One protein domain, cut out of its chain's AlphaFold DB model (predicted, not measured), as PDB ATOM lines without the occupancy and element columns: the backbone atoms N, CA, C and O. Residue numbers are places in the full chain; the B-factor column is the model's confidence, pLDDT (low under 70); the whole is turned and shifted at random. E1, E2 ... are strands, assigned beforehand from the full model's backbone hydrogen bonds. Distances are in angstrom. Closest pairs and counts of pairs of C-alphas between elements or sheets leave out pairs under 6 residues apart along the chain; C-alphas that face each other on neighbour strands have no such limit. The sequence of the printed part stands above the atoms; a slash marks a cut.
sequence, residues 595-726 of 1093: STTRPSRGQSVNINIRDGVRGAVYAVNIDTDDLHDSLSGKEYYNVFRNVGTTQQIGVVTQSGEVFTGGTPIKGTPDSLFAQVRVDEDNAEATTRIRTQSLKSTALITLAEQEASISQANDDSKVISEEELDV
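This is residues 595 to 726 of the 1093 residues of the protein "Cell surface glycoprotein" of uncultured haloarchaeon (UniProt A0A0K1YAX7). A strongly twisted sheet of six strands has a small sheet of two, E6 and E1, over part of one face: a lopsided sandwich. The printed part has 132 residues, with eight named strands, E1 to E8 in that order along the chain, and no named helix. The larger sheet runs E4 E3 E5 E2 E7 E8; both sheets are antiparallel. The class is all strand, though 55 residues, under half, are in named strands. The whole is compact, with a radius of gyration of the C-alphas of 13.6 A and spans of 41 by 32 by 26 A.

Inner strand E5, residues 669 to 677, is antiparallel to E3, residues 646 to 653, with N 650 and O 673 within hydrogen-bond range at 3.0 A. E5 is also antiparallel to E2, residues 617 to 623, with N 674 and O 620 at 2.8 A. E2 is antiparallel to E7, residues 697 to 703, with N 621 and O 701 at 2.9 A. E7 and edge strand E8, residues 718 to 725, form a hairpin, with N 702 and O 720 at 2.8 A. E3 and edge strand E4, residues 658 to 660, form another, with N 659 and O 651 at 2.8 A. E6, residues 685 to 690, is antiparallel to E1, residues 604 to 610, with N 609 and O 685 at 2.8 A. The closest C-alphas of E3 and E6, Thr 646 and Thr 687, are 5.7 A apart.

E1 begins at C-alpha 604 (23.421, 43.968, 1.880). E5 spans 24.1 A, E3 20.7 A and E8 20.1 A. E8 ends at C-alpha 725 (36.318, 45.562, 1.430).

The farthest C-alphas, of Ser 630 and Asp 681, are 41.1 A apart. The links E2 to E3 and E7 to E8 are long. The printed part has no cut; residues 706 and 712 are under pLDDT 70.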
ATOM      1  N   SER A 595      27.515  44.010  -6.413       95.44
ATOM      2  CA  SER A 595      26.849  45.326  -6.534       95.44
ATOM      3  C   SER A 595      27.633  46.482  -5.892       95.44
ATOM      4  O   SER A 595      27.318  47.647  -6.120       95.44
ATOM      5  N   THR A 596      28.612  46.164  -5.045       94.56
ATOM      6  CA  THR A 596      29.705  47.040  -4.603       94.56
ATOM      7  C   THR A 596      30.794  46.163  -3.991       94.56
ATOM      8  O   THR A 596      30.475  45.245  -3.237       94.56
ATOM      9  N   THR A 597      32.063  46.457  -4.275       94.62
ATOM     10  CA  THR A 597      33.214  45.821  -3.613       94.62
ATOM     11  C   THR A 597      33.552  46.474  -2.272       94.62
ATOM     12  O   THR A 597      34.300  45.896  -1.499       94.62
ATOM     13  N   ARG A 598      33.008  47.666  -1.957       94.19
ATOM     14  CA  ARG A 598      33.350  48.439  -0.740       94.19
ATOM     15  C   ARG A 598      32.119  48.830   0.106       94.19
ATOM     16  O   ARG A 598      31.779  50.015   0.186       94.19
ATOM     17  N   PRO A 599      31.366  47.858   0.654       93.88
ATOM     18  CA  PRO A 599      30.140  48.092   1.426       93.88
ATOM     19  C   PRO A 599      30.390  48.556   2.870       93.88
ATOM     20  O   PRO A 599      31.405  48.229   3.478       93.88
ATOM     21  N   SER A 600      29.403  49.229   3.468       90.12
ATOM     22  CA  SER A 600      29.382  49.510   4.916       90.12
ATOM     23  C   SER A 600      28.981  48.274   5.737       90.12
ATOM     24  O   SER A 600      28.178  47.456   5.285       90.12
ATOM     25  N   ARG A 601      29.486  48.135   6.970       88.81
ATOM     26  CA  ARG A 601      29.194  47.002   7.869       88.81
ATOM     27  C   ARG A 601      27.720  46.952   8.285       88.81
ATOM     28  O   ARG A 601      27.261  47.769   9.089       88.81
ATOM     29  N   GLY A 602      27.019  45.943   7.771       85.88
ATOM     30  CA  GLY A 602      25.575  45.720   7.902       85.88
ATOM     31  C   GLY A 602      24.819  45.829   6.570       85.88
ATOM     32  O   GLY A 602      23.765  45.212   6.407       85.88
ATOM     33  N   GLN A 603      25.395  46.515   5.576       89.12
ATOM     34  CA  GLN A 603      24.838  46.621   4.229       89.12
ATOM     35  C   GLN A 603      24.629  45.237   3.593       89.12
ATOM     36  O   GLN A 603      25.359  44.276   3.850       89.12
ATOM     37  N   SER A 604      23.612  45.136   2.738       91.75
ATOM     38  CA  SER A 604      23.421  43.968   1.880       91.75
ATOM     39  C   SER A 604      24.051  44.193   0.506       91.75
ATOM     40  O   SER A 604      23.804  45.228  -0.113       91.75
ATOM     41  N   VAL A 605      24.813  43.218   0.010       95.12
ATOM     42  CA  VAL A 605      25.438  43.236  -1.327       95.12
ATOM     43  C   VAL A 605      24.799  42.146  -2.181       95.12
ATOM     44  O   VAL A 605      24.649  41.016  -1.712       95.12
ATOM     45  N   ASN A 606      24.391  42.474  -3.411       96.50
ATOM     46  CA  ASN A 606      23.963  41.468  -4.385       96.50
ATOM     47  C   ASN A 606      25.203  40.861  -5.047       96.50
ATOM     48  O   ASN A 606      26.099  41.599  -5.463       96.50
ATOM     49  N   ILE A 607      25.203  39.540  -5.179       97.06
ATOM     50  CA  ILE A 607      26.188  38.774  -5.938       97.06
ATOM     51  C   ILE A 607      25.459  38.288  -7.185       97.06
ATOM     52  O   ILE A 607      24.464  37.567  -7.067       97.06
ATOM     53  N   ASN A 608      25.916  38.722  -8.356       95.44
ATOM     54  CA  ASN A 608      25.293  38.420  -9.642       95.44
ATOM     55  C   ASN A 608      26.289  37.592 -10.458       95.44
ATOM     56  O   ASN A 608      27.388  38.080 -10.730       95.44
ATOM     57  N   ILE A 609      25.912  36.367 -10.817       93.31
ATOM     58  CA  ILE A 609      26.680  35.524 -11.737       93.31
ATOM     59  C   ILE A 609      26.261  35.875 -13.160       93.31
ATOM     60  O   ILE A 609      25.059  35.967 -13.430       93.31
ATOM     61  N   ARG A 610      27.240  36.036 -14.047       89.00
ATOM     62  CA  ARG A 610      27.050  36.118 -15.499       89.00
ATOM     63  C   ARG A 610      27.705  34.948 -16.196       89.00
ATOM     64  O   ARG A 610      28.505  34.229 -15.597       89.00
ATOM     65  N   ASP A 611      27.322  34.791 -17.459       79.56
ATOM     66  CA  ASP A 611      27.912  33.819 -18.375       79.56
ATOM     67  C   ASP A 611      27.817  32.401 -17.789       79.56
ATOM     68  O   ASP A 611      28.704  31.564 -17.909       79.56
ATOM     69  N   GLY A 612      26.696  32.157 -17.098       79.31
ATOM     70  CA  GLY A 612      26.340  30.880 -16.510       79.31
ATOM     71  C   GLY A 612      25.549  30.010 -17.481       79.31
ATOM     72  O   GLY A 612      24.845  30.486 -18.379       79.31
ATOM     73  N   VAL A 613      25.620  28.701 -17.271       77.31
ATOM     74  CA  VAL A 613      24.870  27.724 -18.065       77.31
ATOM     75  C   VAL A 613      23.410  27.705 -17.624       77.31
ATOM     76  O   VAL A 613      23.107  27.418 -16.467       77.31
ATOM     77  N   ARG A 614      22.488  27.983 -18.550       78.50
ATOM     78  CA  ARG A 614      21.038  28.069 -18.293       78.50
ATOM     79  C   ARG A 614      20.490  26.823 -17.589       78.50
ATOM     80  O   ARG A 614      20.749  25.695 -18.006       78.50
ATOM     81  N   GLY A 615      19.742  27.031 -16.504       76.56
ATOM     82  CA  GLY A 615      19.166  25.973 -15.666       76.56
ATOM     83  C   GLY A 615      20.155  25.247 -14.739       76.56
ATOM     84  O   GLY A 615      19.720  24.512 -13.846       76.56
ATOM     85  N   ALA A 616      21.468  25.447 -14.897       81.25
ATOM     86  CA  ALA A 616      22.482  24.803 -14.065       81.25
ATOM     87  C   ALA A 616      22.560  25.402 -12.654       81.25
ATOM     88  O   ALA A 616      22.050  26.494 -12.393       81.25
ATOM     89  N   VAL A 617      23.206  24.684 -11.730       88.06
ATOM     90  CA  VAL A 617      23.394  25.114 -10.338       88.06
ATOM     91  C   VAL A 617      24.881  25.276 -10.034       88.06
ATOM     92  O   VAL A 617      25.669  24.359 -10.256       88.06
ATOM     93  N   TYR A 618      25.225  26.435  -9.476       91.06
ATOM     94  CA  TYR A 618      26.556  26.764  -8.962       91.06
ATOM     95  C   TYR A 618      26.472  27.018  -7.451       91.06
ATOM     96  O   TYR A 618      25.393  27.316  -6.920       91.06
ATOM     97  N   ALA A 619      27.605  26.922  -6.756       93.62
ATOM     98  CA  ALA A 619      27.729  27.302  -5.352       93.62
ATOM     99  C   ALA A 619      28.584  28.570  -5.223       93.62
ATOM    100  O   ALA A 619      29.729  28.595  -5.671       93.62
ATOM    101  N   VAL A 620      28.018  29.612  -4.611       95.25
ATOM    102  CA  VAL A 620      28.752  30.806  -4.172       95.25
ATOM    103  C   VAL A 620      29.138  30.609  -2.714       95.25
ATOM    104  O   VAL A 620      28.249  30.338  -1.904       95.25
ATOM    105  N   ASN A 621      30.413  30.770  -2.367       94.88
ATOM    106  CA  ASN A 621      30.930  30.453  -1.036       94.88
ATOM    107  C   ASN A 621      31.671  31.627  -0.387       94.88
ATOM    108  O   ASN A 621      32.132  32.545  -1.064       94.88
ATOM    109  N   ILE A 622      31.748  31.584   0.945       95.00
ATOM    110  CA  ILE A 622      32.572  32.446   1.804       95.00
ATOM    111  C   ILE A 622      33.168  31.547   2.892       95.00
ATOM    112  O   ILE A 622      32.456  30.702   3.447       95.00
ATOM    113  N   ASP A 623      34.452  31.712   3.198       93.19
ATOM    114  CA  ASP A 623      35.119  30.942   4.250       93.19
ATOM    115  C   ASP A 623      34.687  31.383   5.664       93.19
ATOM    116  O   ASP A 623      34.247  32.514   5.881       93.19
ATOM    117  N   THR A 624      34.795  30.501   6.659       92.50
ATOM    118  CA  THR A 624      34.559  30.893   8.057       92.50
ATOM    119  C   THR A 624      35.700  31.721   8.645       92.50
ATOM    120  O   THR A 624      35.428  32.537   9.531       92.50
ATOM    121  N   ASP A 625      36.924  31.618   8.116       92.00
ATOM    122  CA  ASP A 625      38.042  32.487   8.507       92.00
ATOM    123  C   ASP A 625      37.824  33.958   8.095       92.00
ATOM    124  O   ASP A 625      38.348  34.853   8.766       92.00
ATOM    125  N   ASP A 626      36.965  34.228   7.102       94.38
ATOM    126  CA  ASP A 626      36.510  35.570   6.690       94.38
ATOM    127  C   ASP A 626      35.351  36.132   7.542       94.38
ATOM    128  O   ASP A 626      34.924  37.281   7.371       94.38
ATOM    129  N   LEU A 627      34.835  35.359   8.502       91.56
ATOM    130  CA  LEU A 627      33.781  35.792   9.421       91.56
ATOM    131  C   LEU A 627      34.316  36.189  10.798       91.56
ATOM    132  O   LEU A 627      35.357  35.712  11.236       91.56
ATOM    133  N   HIS A 628      33.579  37.020  11.536       85.38
ATOM    134  CA  HIS A 628      33.927  37.334  12.929       85.38
ATOM    135  C   HIS A 628      33.787  36.118  13.856       85.38
ATOM    136  O   HIS A 628      32.721  35.507  13.958       85.38
ATOM    137  N   ASP A 629      34.830  35.866  14.649       79.44
ATOM    138  CA  ASP A 629      34.946  34.815  15.675       79.44
ATOM    139  C   ASP A 629      33.845  34.884  16.779       79.44
ATOM    140  O   ASP A 629      33.712  34.008  17.649       79.44
ATOM    141  N   SER A 630      33.040  35.953  16.786       70.12
ATOM    142  CA  SER A 630      31.918  36.165  17.702       70.12
ATOM    143  C   SER A 630      30.715  35.250  17.416       70.12
ATOM    144  O   SER A 630      30.002  34.904  18.364       70.12
ATOM    145  N   LEU A 631      30.534  34.784  16.174       79.50
ATOM    146  CA  LEU A 631      29.337  34.074  15.696       79.50
ATOM    147  C   LEU A 631      29.082  32.709  16.358       79.50
ATOM    148  O   LEU A 631      29.989  32.013  16.824       79.50
ATOM    149  N   SER A 632      27.812  32.297  16.381       75.81
ATOM    150  CA  SER A 632      27.370  31.055  17.012       75.81
ATOM    151  C   SER A 632      26.172  30.389  16.318       75.81
ATOM    152  O   SER A 632      25.181  31.018  15.951       75.81
ATOM    153  N   GLY A 633      26.230  29.060  16.176       78.62
ATOM    154  CA  GLY A 633      25.084  28.192  15.869       78.62
ATOM    155  C   GLY A 633      24.244  28.591  14.649       78.62
ATOM    156  O   GLY A 633      24.507  28.147  13.538       78.62
ATOM    157  N   LYS A 634      23.175  29.371  14.860       79.50
ATOM    158  CA  LYS A 634      22.260  29.798  13.787       79.50
ATOM    159  C   LYS A 634      22.717  31.050  13.033       79.50
ATOM    160  O   LYS A 634      22.135  31.364  11.999       79.50
ATOM    161  N   GLU A 635      23.718  31.768  13.531       84.94
ATOM    162  CA  GLU A 635      24.110  33.072  12.989       84.94
ATOM    163  C   GLU A 635      24.813  32.971  11.629       84.94
ATOM    164  O   GLU A 635      24.644  33.862  10.803       84.94
ATOM    165  N   TYR A 636      25.469  31.848  11.327       89.88
ATOM    166  CA  TYR A 636      26.021  31.565   9.997       89.88
ATOM    167  C   TYR A 636      24.950  31.637   8.887       89.88
ATOM    168  O   TYR A 636      25.152  32.282   7.861       89.88
ATOM    169  N   TYR A 637      23.741  31.108   9.124       90.06
ATOM    170  CA  TYR A 637      22.625  31.185   8.163       90.06
ATOM    171  C   TYR A 637      22.069  32.609   7.946       90.06
ATOM    172  O   TYR A 637      21.128  32.780   7.171       90.06
ATOM    173  N   ASN A 638      22.593  33.630   8.637       89.00
ATOM    174  CA  ASN A 638      22.235  35.033   8.417       89.00
ATOM    175  C   ASN A 638      23.170  35.771   7.441       89.00
ATOM    176  O   ASN A 638      22.827  36.899   7.062       89.00
ATOM    177  N   VAL A 639      24.308  35.178   7.052       92.00
ATOM    178  CA  VAL A 639      25.278  35.787   6.125       92.00
ATOM    179  C   VAL A 639      24.679  35.858   4.722       92.00
ATOM    180  O   VAL A 639      24.329  36.946   4.263       92.00
ATOM    181  N   PHE A 640      24.468  34.708   4.076       94.62
ATOM    182  CA  PHE A 640      23.720  34.621   2.823       94.62
ATOM    183  C   PHE A 640      22.217  34.859   3.034       94.62
ATOM    184  O   PHE A 640      21.660  34.674   4.120       94.62
ATOM    185  N   ARG A 641      21.536  35.281   1.968       92.69
ATOM    186  CA  ARG A 641      20.100  35.560   1.939       92.69
ATOM    187  C   ARG A 641      19.476  34.908   0.720       92.69
ATOM    188  O   ARG A 641      19.874  35.185  -0.404       92.69
ATOM    189  N   ASN A 642      18.451  34.093   0.960       90.50
ATOM    190  CA  ASN A 642      17.657  33.496  -0.104       90.50
ATOM    191  C   ASN A 642      16.832  34.589  -0.813       90.50
ATOM    192  O   ASN A 642      15.803  35.034  -0.305       90.50
ATOM    193  N   VAL A 643      17.362  35.069  -1.939       91.56
ATOM    194  CA  VAL A 643      16.773  36.052  -2.860       91.56
ATOM    195  C   VAL A 643      17.181  35.698  -4.293       91.56
ATOM    196  O   VAL A 643      18.123  34.930  -4.491       91.56
ATOM    197  N   GLY A 644      16.525  36.297  -5.290       91.38
ATOM    198  CA  GLY A 644      16.858  36.052  -6.694       91.38
ATOM    199  C   GLY A 644      16.629  34.588  -7.064       91.38
ATOM    200  O   GLY A 644      15.547  34.060  -6.821       91.38
ATOM    201  N   THR A 645      17.655  33.936  -7.604       94.06
ATOM    202  CA  THR A 645      17.603  32.539  -8.065       94.06
ATOM    203  C   THR A 645      18.214  31.543  -7.066       94.06
ATOM    204  O   THR A 645      18.423  30.364  -7.386       94.06
ATOM    205  N   THR A 646      18.489  31.996  -5.836       94.62
ATOM    206  CA  THR A 646      18.989  31.159  -4.732       94.62
ATOM    207  C   THR A 646      18.040  29.990  -4.457       94.62
ATOM    208  O   THR A 646      16.863  30.182  -4.169       94.62
ATOM    209  N   GLN A 647      18.563  28.767  -4.510       92.50
ATOM    210  CA  GLN A 647      17.823  27.539  -4.211       92.50
ATOM    211  C   GLN A 647      17.940  27.179  -2.725       92.50
ATOM    212  O   GLN A 647      16.946  26.901  -2.053       92.50
ATOM    213  N   GLN A 648      19.165  27.210  -2.195       92.19
ATOM    214  CA  GLN A 648      19.484  26.749  -0.846       92.19
ATOM    215  C   GLN A 648      20.661  27.544  -0.278       92.19
ATOM    216  O   GLN A 648      21.566  27.929  -1.010       92.19
ATOM    217  N   ILE A 649      20.653  27.776   1.037       93.44
ATOM    218  CA  ILE A 649      21.792  28.343   1.772       93.44
ATOM    219  C   ILE A 649      22.147  27.432   2.947       93.44
ATOM    220  O   ILE A 649      21.261  26.790   3.535       93.44
ATOM    221  N   GLY A 650      23.424  27.388   3.309       92.56
ATOM    222  CA  GLY A 650      23.890  26.517   4.379       92.56
ATOM    223  C   GLY A 650      25.337  26.726   4.796       92.56
ATOM    224  O   GLY A 650      25.959  27.739   4.482       92.56
ATOM    225  N   VAL A 651      25.830  25.749   5.552       93.12
ATOM    226  CA  VAL A 651      27.163  25.710   6.154       93.12
ATOM    227  C   VAL A 651      27.779  24.341   5.889       93.12
ATOM    228  O   VAL A 651      27.123  23.318   6.101       93.12
ATOM    229  N   VAL A 652      29.030  24.329   5.444       92.38
ATOM    230  CA  VAL A 652      29.893  23.147   5.353       92.38
ATOM    231  C   VAL A 652      30.752  23.084   6.616       92.38
ATOM    232  O   VAL A 652      31.020  24.099   7.259       92.38
ATOM    233  N   THR A 653      31.151  21.881   7.009       92.38
ATOM    234  CA  THR A 653      32.006  21.636   8.178       92.38
ATOM    235  C   THR A 653      33.300  20.947   7.776       92.38
ATOM    236  O   THR A 653      33.344  20.285   6.743       92.38
ATOM    237  N   GLN A 654      34.319  21.008   8.639       90.25
ATOM    238  CA  GLN A 654      35.660  20.437   8.407       90.25
ATOM    239  C   GLN A 654      35.674  18.912   8.164       90.25
ATOM    240  O   GLN A 654      36.694  18.335   7.797       90.25
ATOM    241  N   SER A 655      34.546  18.234   8.393       88.81
ATOM    242  CA  SER A 655      34.319  16.815   8.093       88.81
ATOM    243  C   SER A 655      33.497  16.570   6.818       88.81
ATOM    244  O   SER A 655      33.077  15.439   6.580       88.81
ATOM    245  N   GLY A 656      33.215  17.607   6.025       87.88
ATOM    246  CA  GLY A 656      32.364  17.553   4.834       87.88
ATOM    247  C   GLY A 656      30.861  17.413   5.117       87.88
ATOM    248  O   GLY A 656      30.087  17.230   4.180       87.88
ATOM    249  N   GLU A 657      30.405  17.492   6.377       90.94
ATOM    250  CA  GLU A 657      28.966  17.452   6.683       90.94
ATOM    251  C   GLU A 657      28.315  18.800   6.328       90.94
ATOM    252  O   GLU A 657      28.768  19.857   6.775       90.94
ATOM    253  N   VAL A 658      27.236  18.749   5.540       91.75
ATOM    254  CA  VAL A 658      26.509  19.918   5.018       91.75
ATOM    255  C   VAL A 658      25.231  20.153   5.828       91.75
ATOM    256  O   VAL A 658      24.357  19.287   5.903       91.75
ATOM    257  N   PHE A 659      25.085  21.350   6.398       91.88
ATOM    258  CA  PHE A 659      23.932  21.754   7.209       91.88
ATOM    259  C   PHE A 659      23.161  22.894   6.543       91.88
ATOM    260  O   PHE A 659      23.739  23.878   6.092       91.88
ATOM    261  N   THR A 660      21.832  22.783   6.487       90.56
ATOM    262  CA  THR A 660      20.964  23.750   5.789       90.56
ATOM    263  C   THR A 660      19.694  24.060   6.588       90.56
ATOM    264  O   THR A 660      19.390  23.406   7.593       90.56
ATOM    265  N   GLY A 661      18.952  25.095   6.181       77.06
ATOM    266  CA  GLY A 661      17.611  25.383   6.712       77.06
ATOM    267  C   GLY A 661      17.547  25.776   8.197       77.06
ATOM    268  O   GLY A 661      16.520  25.570   8.838       77.06
ATOM    269  N   GLY A 662      18.628  26.310   8.778       76.25
ATOM    270  CA  GLY A 662      18.658  26.680  10.201       76.25
ATOM    271  C   GLY A 662      18.838  25.499  11.166       76.25
ATOM    272  O   GLY A 662      18.634  25.661  12.376       76.25
ATOM    273  N   THR A 663      19.201  24.320  10.649       84.88
ATOM    274  CA  THR A 663      19.489  23.105  11.427       84.88
ATOM    275  C   THR A 663      20.670  23.332  12.387       84.88
ATOM    276  O   THR A 663      21.633  24.000  12.005       84.88
ATOM    277  N   PRO A 664      20.656  22.794  13.624       87.31
ATOM    278  CA  PRO A 664      21.817  22.859  14.511       87.31
ATOM    279  C   PRO A 664      23.042  22.179  13.883       87.31
ATOM    280  O   PRO A 664      23.031  20.968  13.657       87.31
ATOM    281  N   ILE A 665      24.080  22.974  13.618       89.81
ATOM    282  CA  ILE A 665      25.368  22.523  13.077       89.81
ATOM    283  C   ILE A 665      26.053  21.612  14.106       89.81
ATOM    284  O   ILE A 665      25.962  21.856  15.315       89.81
ATOM    285  N   LYS A 666      26.731  20.562  13.639       89.19
ATOM    286  CA  LYS A 666      27.572  19.675  14.458       89.19
ATOM    287  C   LYS A 666      28.966  19.618  13.842       89.19
ATOM    288  O   LYS A 666      29.078  19.577  12.627       89.19
ATOM    289  N   GLY A 667      30.002  19.582  14.675       88.56
ATOM    290  CA  GLY A 667      31.381  19.772  14.212       88.56
ATOM    291  C   GLY A 667      31.741  21.254  14.066       88.56
ATOM    292  O   GLY A 667      30.955  22.129  14.439       88.56
ATOM    293  N   THR A 668      32.947  21.523  13.573       90.31
ATOM    294  CA  THR A 668      33.430  22.879  13.283       90.31
ATOM    295  C   THR A 668      32.880  23.330  11.927       90.31
ATOM    296  O   THR A 668      33.080  22.595  10.956       90.31
ATOM    297  N   PRO A 669      32.213  24.496  11.827       91.38
ATOM    298  CA  PRO A 669      32.020  25.189  10.553       91.38
ATOM    299  C   PRO A 669      33.347  25.358   9.804       91.38
ATOM    300  O   PRO A 669      34.397  25.431  10.436       91.38
ATOM    301  N   ASP A 670      33.269  25.392   8.480       91.25
ATOM    302  CA  ASP A 670      34.418  25.497   7.572       91.25
ATOM    303  C   ASP A 670      34.139  26.577   6.526       91.25
ATOM    304  O   ASP A 670      34.825  27.592   6.473       91.25
ATOM    305  N   SER A 671      33.009  26.455   5.822       92.69
ATOM    306  CA  SER A 671      32.529  27.476   4.894       92.69
ATOM    307  C   SER A 671      31.015  27.646   4.903       92.69
ATOM    308  O   SER A 671      30.262  26.872   5.506       92.69
ATOM    309  N   LEU A 672      30.551  28.702   4.245       94.19
ATOM    310  CA  LEU A 672      29.148  29.025   4.042       94.19
ATOM    311  C   LEU A 672      28.879  29.062   2.550       94.19
ATOM    312  O   LEU A 672      29.683  29.614   1.806       94.19
ATOM    313  N   PHE A 673      27.719  28.561   2.132       93.88
ATOM    314  CA  PHE A 673      27.360  28.507   0.718       93.88
ATOM    315  C   PHE A 673      25.951  29.039   0.445       93.88
ATOM    316  O   PHE A 673      25.030  28.903   1.263       93.88
ATOM    317  N   ALA A 674      25.773  29.561  -0.765       95.06
ATOM    318  CA  ALA A 674      24.492  29.728  -1.432       95.06
ATOM    319  C   ALA A 674      24.515  28.978  -2.768       95.06
ATOM    320  O   ALA A 674      25.236  29.351  -3.692       95.06
ATOM    321  N   GLN A 675      23.694  27.933  -2.882       93.62
ATOM    322  CA  GLN A 675      23.402  27.317  -4.171       93.62
ATOM    323  C   GLN A 675      22.418  28.193  -4.938       93.62
ATOM    324  O   GLN A 675      21.348  28.549  -4.432       93.62
ATOM    325  N   VAL A 676      22.771  28.506  -6.175       94.06
ATOM    326  CA  VAL A 676      22.046  29.409  -7.068       94.06
ATOM    327  C   VAL A 676      21.829  28.717  -8.402       94.06
ATOM    328  O   VAL A 676      22.760  28.142  -8.963       94.06
ATOM    329  N   ARG A 677      20.592  28.756  -8.908       91.62
ATOM    330  CA  ARG A 677      20.299  28.310 -10.272       91.62
ATOM    331  C   ARG A 677      20.516  29.473 -11.235       91.62
ATOM    332  O   ARG A 677      20.137  30.599 -10.918       91.62
ATOM    333  N   VAL A 678      21.101  29.211 -12.394       88.75
ATOM    334  CA  VAL A 678      21.123  30.164 -13.505       88.75
ATOM    335  C   VAL A 678      19.758  30.174 -14.175       88.75
ATOM    336  O   VAL A 678      19.211  29.119 -14.499       88.75
ATOM    337  N   ASP A 679      19.207  31.366 -14.355       86.56
ATOM    338  CA  ASP A 679      17.898  31.574 -14.955       86.56
ATOM    339  C   ASP A 679      17.864  31.083 -16.417       86.56
ATOM    340  O   ASP A 679      18.805  31.284 -17.195       86.56
ATOM    341  N   GLU A 680      16.786  30.384 -16.772       78.00
ATOM    342  CA  GLU A 680      16.633  29.721 -18.071       78.00
ATOM    343  C   GLU A 680      16.352  30.721 -19.209       78.00
ATOM    344  O   GLU A 680      16.720  30.439 -20.350       78.00
ATOM    345  N   ASP A 681      15.818  31.917 -18.913       76.44
ATOM    346  CA  ASP A 681      15.508  32.967 -19.894       76.44
ATOM    347  C   ASP A 681      16.695  33.913 -20.155       76.44
ATOM    348  O   ASP A 681      16.873  34.360 -21.296       76.44
ATOM    349  N   ASN A 682      17.524  34.225 -19.144       76.56
ATOM    350  CA  ASN A 682      18.550  35.280 -19.256       76.56
ATOM    351  C   ASN A 682      20.024  34.875 -19.022       76.56
ATOM    352  O   ASN A 682      20.892  35.681 -19.345       76.56
ATOM    353  N   ALA A 683      20.325  33.653 -18.563       77.81
ATOM    354  CA  ALA A 683      21.688  33.178 -18.249       77.81
ATOM    355  C   ALA A 683      22.442  33.909 -17.104       77.81
ATOM    356  O   ALA A 683      23.637  33.678 -16.907       77.81
ATOM    357  N   GLU A 684      21.762  34.734 -16.303       88.75
ATOM    358  CA  GLU A 684      22.283  35.282 -15.045       88.75
ATOM    359  C   GLU A 684      21.771  34.476 -13.830       88.75
ATOM    360  O   GLU A 684      20.754  33.780 -13.874       88.75
ATOM    361  N   ALA A 685      22.457  34.595 -12.693       92.50
ATOM    362  CA  ALA A 685      21.947  34.158 -11.390       92.50
ATOM    363  C   ALA A 685      22.171  35.254 -10.344       92.50
ATOM    364  O   ALA A 685      23.111  36.036 -10.457       92.50
ATOM    365  N   THR A 686      21.337  35.324  -9.302       95.62
ATOM    366  CA  THR A 686      21.505  36.332  -8.235       95.62
ATOM    367  C   THR A 686      21.304  35.738  -6.845       95.62
ATOM    368  O   THR A 686      20.280  35.107  -6.579       95.62
ATOM    369  N   THR A 687      22.227  36.047  -5.930       95.88
ATOM    370  CA  THR A 687      22.057  35.900  -4.475       95.88
ATOM    371  C   THR A 687      22.480  37.180  -3.741       95.88
ATOM    372  O   THR A 687      22.752  38.213  -4.359       95.88
ATOM    373  N   ARG A 688      22.480  37.167  -2.406       96.31
ATOM    374  CA  ARG A 688      22.793  38.333  -1.571       96.31
ATOM    375  C   ARG A 688      23.450  37.929  -0.262       96.31
ATOM    376  O   ARG A 688      23.048  36.948   0.356       96.31
ATOM    377  N   ILE A 689      24.380  38.753   0.201       94.88
ATOM    378  CA  ILE A 689      25.058  38.622   1.498       94.88
ATOM    379  C   ILE A 689      24.791  39.838   2.388       94.88
ATOM    380  O   ILE A 689      24.483  40.919   1.884       94.88
ATOM    381  N   ARG A 690      24.914  39.671   3.710       91.25
ATOM    382  CA  ARG A 690      24.921  40.755   4.706       91.25
ATOM    383  C   ARG A 690      26.293  40.890   5.352       91.25
ATOM    384  O   ARG A 690      26.776  39.960   5.991       91.25
ATOM    385  N   THR A 691      26.874  42.082   5.278       91.81
ATOM    386  CA  THR A 691      28.257  42.337   5.717       91.81
ATOM    387  C   THR A 691      28.435  42.490   7.230       91.81
ATOM    388  O   THR A 691      29.554  42.653   7.706       91.81
ATOM    389  N   GLN A 692      27.348  42.416   8.010       86.44
ATOM    390  CA  GLN A 692      27.375  42.502   9.480       86.44
ATOM    391  C   GLN A 692      28.333  41.491  10.139       86.44
ATOM    392  O   GLN A 692      28.887  41.777  11.194       86.44
ATOM    393  N   SER A 693      28.498  40.317   9.521       88.19
ATOM    394  CA  SER A 693      29.186  39.145  10.077       88.19
ATOM    395  C   SER A 693      30.571  38.896   9.472       88.19
ATOM    396  O   SER A 693      31.295  38.047   9.981       88.19
ATOM    397  N   LEU A 694      30.919  39.609   8.399       91.25
ATOM    398  CA  LEU A 694      32.194  39.489   7.686       91.25
ATOM    399  C   LEU A 694      33.270  40.333   8.382       91.25
ATOM    400  O   LEU A 694      32.934  41.373   8.960       91.25
ATOM    401  N   LYS A 695      34.543  39.943   8.272       91.19
ATOM    402  CA  LYS A 695      35.720  40.723   8.704       91.19
ATOM    403  C   LYS A 695      35.876  42.021   7.879       91.19
ATOM    404  O   LYS A 695      34.922  42.495   7.265       91.19
ATOM    405  N   SER A 696      37.016  42.712   7.968       90.12
ATOM    406  CA  SER A 696      37.272  43.943   7.186       90.12
ATOM    407  C   SER A 696      37.465  43.674   5.693       90.12
ATOM    408  O   SER A 696      37.208  44.546   4.874       90.12
ATOM    409  N   THR A 697      37.900  42.464   5.369       94.12
ATOM    410  CA  THR A 697      38.038  41.914   4.025       94.12
ATOM    411  C   THR A 697      37.389  40.531   4.067       94.12
ATOM    412  O   THR A 697      37.413  39.897   5.125       94.12
ATOM    413  N   ALA A 698      36.769  40.104   2.972       95.69
ATOM    414  CA  ALA A 698      36.272  38.744   2.791       95.69
ATOM    415  C   ALA A 698      36.347  38.362   1.310       95.69
ATOM    416  O   ALA A 698      36.002  39.185   0.457       95.69
ATOM    417  N   LEU A 699      36.758  37.132   1.010       95.56
ATOM    418  CA  LEU A 699      36.754  36.581  -0.338       95.56
ATOM    419  C   LEU A 699      35.416  35.884  -0.608       95.56
ATOM    420  O   LEU A 699      34.881  35.146   0.219       95.56
ATOM    421  N   ILE A 700      34.858  36.138  -1.787       96.19
ATOM    422  CA  ILE A 700      33.654  35.478  -2.283       96.19
ATOM    423  C   ILE A 700      34.089  34.639  -3.476       96.19
ATOM    424  O   ILE A 700      34.646  35.185  -4.424       96.19
ATOM    425  N   THR A 701      33.824  33.334  -3.449       95.06
ATOM    426  CA  THR A 701      34.191  32.421  -4.541       95.06
ATOM    427  C   THR A 701      32.963  31.840  -5.228       95.06
ATOM    428  O   THR A 701      31.896  31.688  -4.629       95.06
ATOM    429  N   LEU A 702      33.115  31.505  -6.506       94.19
ATOM    430  CA  LEU A 702      32.187  30.711  -7.300       94.19
ATOM    431  C   LEU A 702      32.845  29.363  -7.594       94.19
ATOM    432  O   LEU A 702      33.883  29.317  -8.255       94.19
ATOM    433  N   ALA A 703      32.245  28.278  -7.114       91.19
ATOM    434  CA  ALA A 703      32.674  26.925  -7.449       91.19
ATOM    435  C   ALA A 703      32.126  26.481  -8.815       91.19
ATOM    436  O   ALA A 703      31.098  26.988  -9.274       91.19
ATOM    437  N   GLU A 704      32.785  25.500  -9.435       82.75
ATOM    438  CA  GLU A 704      32.335  24.866 -10.672       82.75
ATOM    439  C   GLU A 704      30.921  24.271 -10.557       82.75
ATOM    440  O   GLU A 704      30.372  24.016  -9.478       82.75
ATOM    441  N   GLN A 705      30.322  24.040 -11.717       77.12
ATOM    442  CA  GLN A 705      28.993  23.467 -11.835       77.12
ATOM    443  C   GLN A 705      28.951  22.021 -11.302       77.12
ATOM    444  O   GLN A 705      29.875  21.248 -11.531       77.12
ATOM    445  N   GLU A 706      27.871  21.646 -10.605       64.75
ATOM    446  CA  GLU A 706      27.713  20.328  -9.947       64.75
ATOM    447  C   GLU A 706      28.830  19.956  -8.941       64.75
ATOM    448  O   GLU A 706      28.878  18.815  -8.466       64.75
ATOM    449  N   ALA A 707      29.684  20.909  -8.538       72.12
ATOM    450  CA  ALA A 707      30.612  20.715  -7.431       72.12
ATOM    451  C   ALA A 707      29.839  20.232  -6.194       72.12
ATOM    452  O   ALA A 707      28.872  20.862  -5.748       72.12
ATOM    453  N   SER A 708      30.267  19.104  -5.616       78.81
ATOM    454  CA  SER A 708      29.684  18.627  -4.361       78.81
ATOM    455  C   SER A 708      29.841  19.719  -3.307       78.81
ATOM    456  O   SER A 708      30.946  20.205  -3.096       78.81
ATOM    457  N   ILE A 709      28.751  20.100  -2.632       82.75
ATOM    458  CA  ILE A 709      28.734  21.241  -1.692       82.75
ATOM    459  C   ILE A 709      29.856  21.120  -0.641       82.75
ATOM    460  O   ILE A 709      30.499  22.102  -0.295       82.75
ATOM    461  N   SER A 710      30.149  19.894  -0.197       80.25
ATOM    462  CA  SER A 710      31.246  19.537   0.715       80.25
ATOM    463  C   SER A 710      32.671  19.742   0.165       80.25
ATOM    464  O   SER A 710      33.630  19.408   0.853       80.25
ATOM    465  N   GLN A 711      32.812  20.218  -1.073       76.19
ATOM    466  CA  GLN A 711      34.059  20.505  -1.791       76.19
ATOM    467  C   GLN A 711      34.020  21.879  -2.487       76.19
ATOM    468  O   GLN A 711      34.915  22.200  -3.258       76.19
ATOM    469  N   ALA A 712      32.997  22.708  -2.245       66.38
ATOM    470  CA  ALA A 712      32.841  23.991  -2.937       66.38
ATOM    471  C   ALA A 712      33.891  25.057  -2.528       66.38
ATOM    472  O   ALA A 712      34.036  26.062  -3.218       66.38
ATOM    473  N   ASN A 713      34.644  24.812  -1.447       72.06
ATOM    474  CA  ASN A 713      35.817  25.591  -1.015       72.06
ATOM    475  C   ASN A 713      37.164  24.964  -1.434       72.06
ATOM    476  O   ASN A 713      38.209  25.407  -0.976       72.06
ATOM    477  N   ASP A 714      37.172  23.917  -2.260       79.88
ATOM    478  CA  ASP A 714      38.416  23.382  -2.822       79.88
ATOM    479  C   ASP A 714      38.936  24.352  -3.899       79.88
ATOM    480  O   ASP A 714      38.244  24.596  -4.887       79.88
ATOM    481  N   ASP A 715      40.145  24.903  -3.735       78.38
ATOM    482  CA  ASP A 715      40.754  25.842  -4.696       78.38
ATOM    483  C   ASP A 715      40.772  25.287  -6.134       78.38
ATOM    484  O   ASP A 715      40.659  26.040  -7.100       78.38
ATOM    485  N   SER A 716      40.862  23.959  -6.306       80.25
ATOM    486  CA  SER A 716      40.826  23.306  -7.626       80.25
ATOM    487  C   SER A 716      39.435  23.278  -8.277       80.25
ATOM    488  O   SER A 716      39.289  22.796  -9.403       80.25
ATOM    489  N   LYS A 717      38.414  23.763  -7.563       85.00
ATOM    490  CA  LYS A 717      37.011  23.869  -7.973       85.00
ATOM    491  C   LYS A 717      36.551  25.324  -8.138       85.00
ATOM    492  O   LYS A 717      35.432  25.525  -8.602       85.00
ATOM    493  N   VAL A 718      37.350  26.329  -7.768       89.00
ATOM    494  CA  VAL A 718      36.982  27.750  -7.912       89.00
ATOM    495  C   VAL A 718      37.169  28.201  -9.364       89.00
ATOM    496  O   VAL A 718      38.243  28.042  -9.937       89.00
ATOM    497  N   ILE A 719      36.121  28.784  -9.955       89.06
ATOM    498  CA  ILE A 719      36.118  29.300 -11.337       89.06
ATOM    499  C   ILE A 719      36.087  30.834 -11.417       89.06
ATOM    500  O   ILE A 719      36.426  31.404 -12.450       89.06
ATOM    501  N   SER A 720      35.696  31.520 -10.338       92.88
ATOM    502  CA  SER A 720      35.690  32.984 -10.247       92.88
ATOM    503  C   SER A 720      35.736  33.424  -8.780       92.88
ATOM    504  O   SER A 720      35.161  32.760  -7.917       92.88
ATOM    505  N   GLU A 721      36.412  34.535  -8.489       94.81
ATOM    506  CA  GLU A 721      36.566  35.101  -7.145       94.81
ATOM    507  C   GLU A 721      36.437  36.636  -7.173       94.81
ATOM    508  O   GLU A 721      36.800  37.270  -8.163       94.81
ATOM    509  N   GLU A 722      35.912  37.229  -6.099       97.06
ATOM    510  CA  GLU A 722      35.772  38.682  -5.909       97.06
ATOM    511  C   GLU A 722      36.011  39.054  -4.433       97.06
ATOM    512  O   GLU A 722      35.497  38.399  -3.523       97.06
ATOM    513  N   GLU A 723      36.764  40.131  -4.184       96.56
ATOM    514  CA  GLU A 723      37.132  40.590  -2.833       96.56
ATOM    515  C   GLU A 723      36.179  41.688  -2.322       96.56
ATOM    516  O   GLU A 723      35.802  42.617  -3.046       96.56
ATOM    517  N   LEU A 724      35.795  41.601  -1.042       96.25
ATOM    518  CA  LEU A 724      34.853  42.514  -0.399       96.25
ATOM    519  C   LEU A 724      35.479  43.293   0.770       96.25
ATOM    520  O   LEU A 724      35.690  42.772   1.864       96.25
ATOM    521  N   ASP A 725      35.676  44.586   0.550       95.44
ATOM    522  CA  ASP A 725      36.318  45.562   1.430       95.44
ATOM    523  C   ASP A 725      35.267  46.194   2.382       95.44
ATOM    524  O   ASP A 725      34.679  47.248   2.103       95.44
ATOM    525  N   VAL A 726      34.945  45.522   3.493       92.44
ATOM    526  CA  VAL A 726      33.873  45.929   4.422       92.44
ATOM    527  C   VAL A 726      34.341  47.036   5.369       92.44
ATOM    528  O   VAL A 726      34.973  46.785   6.401       92.44
TER     529      VAL A 726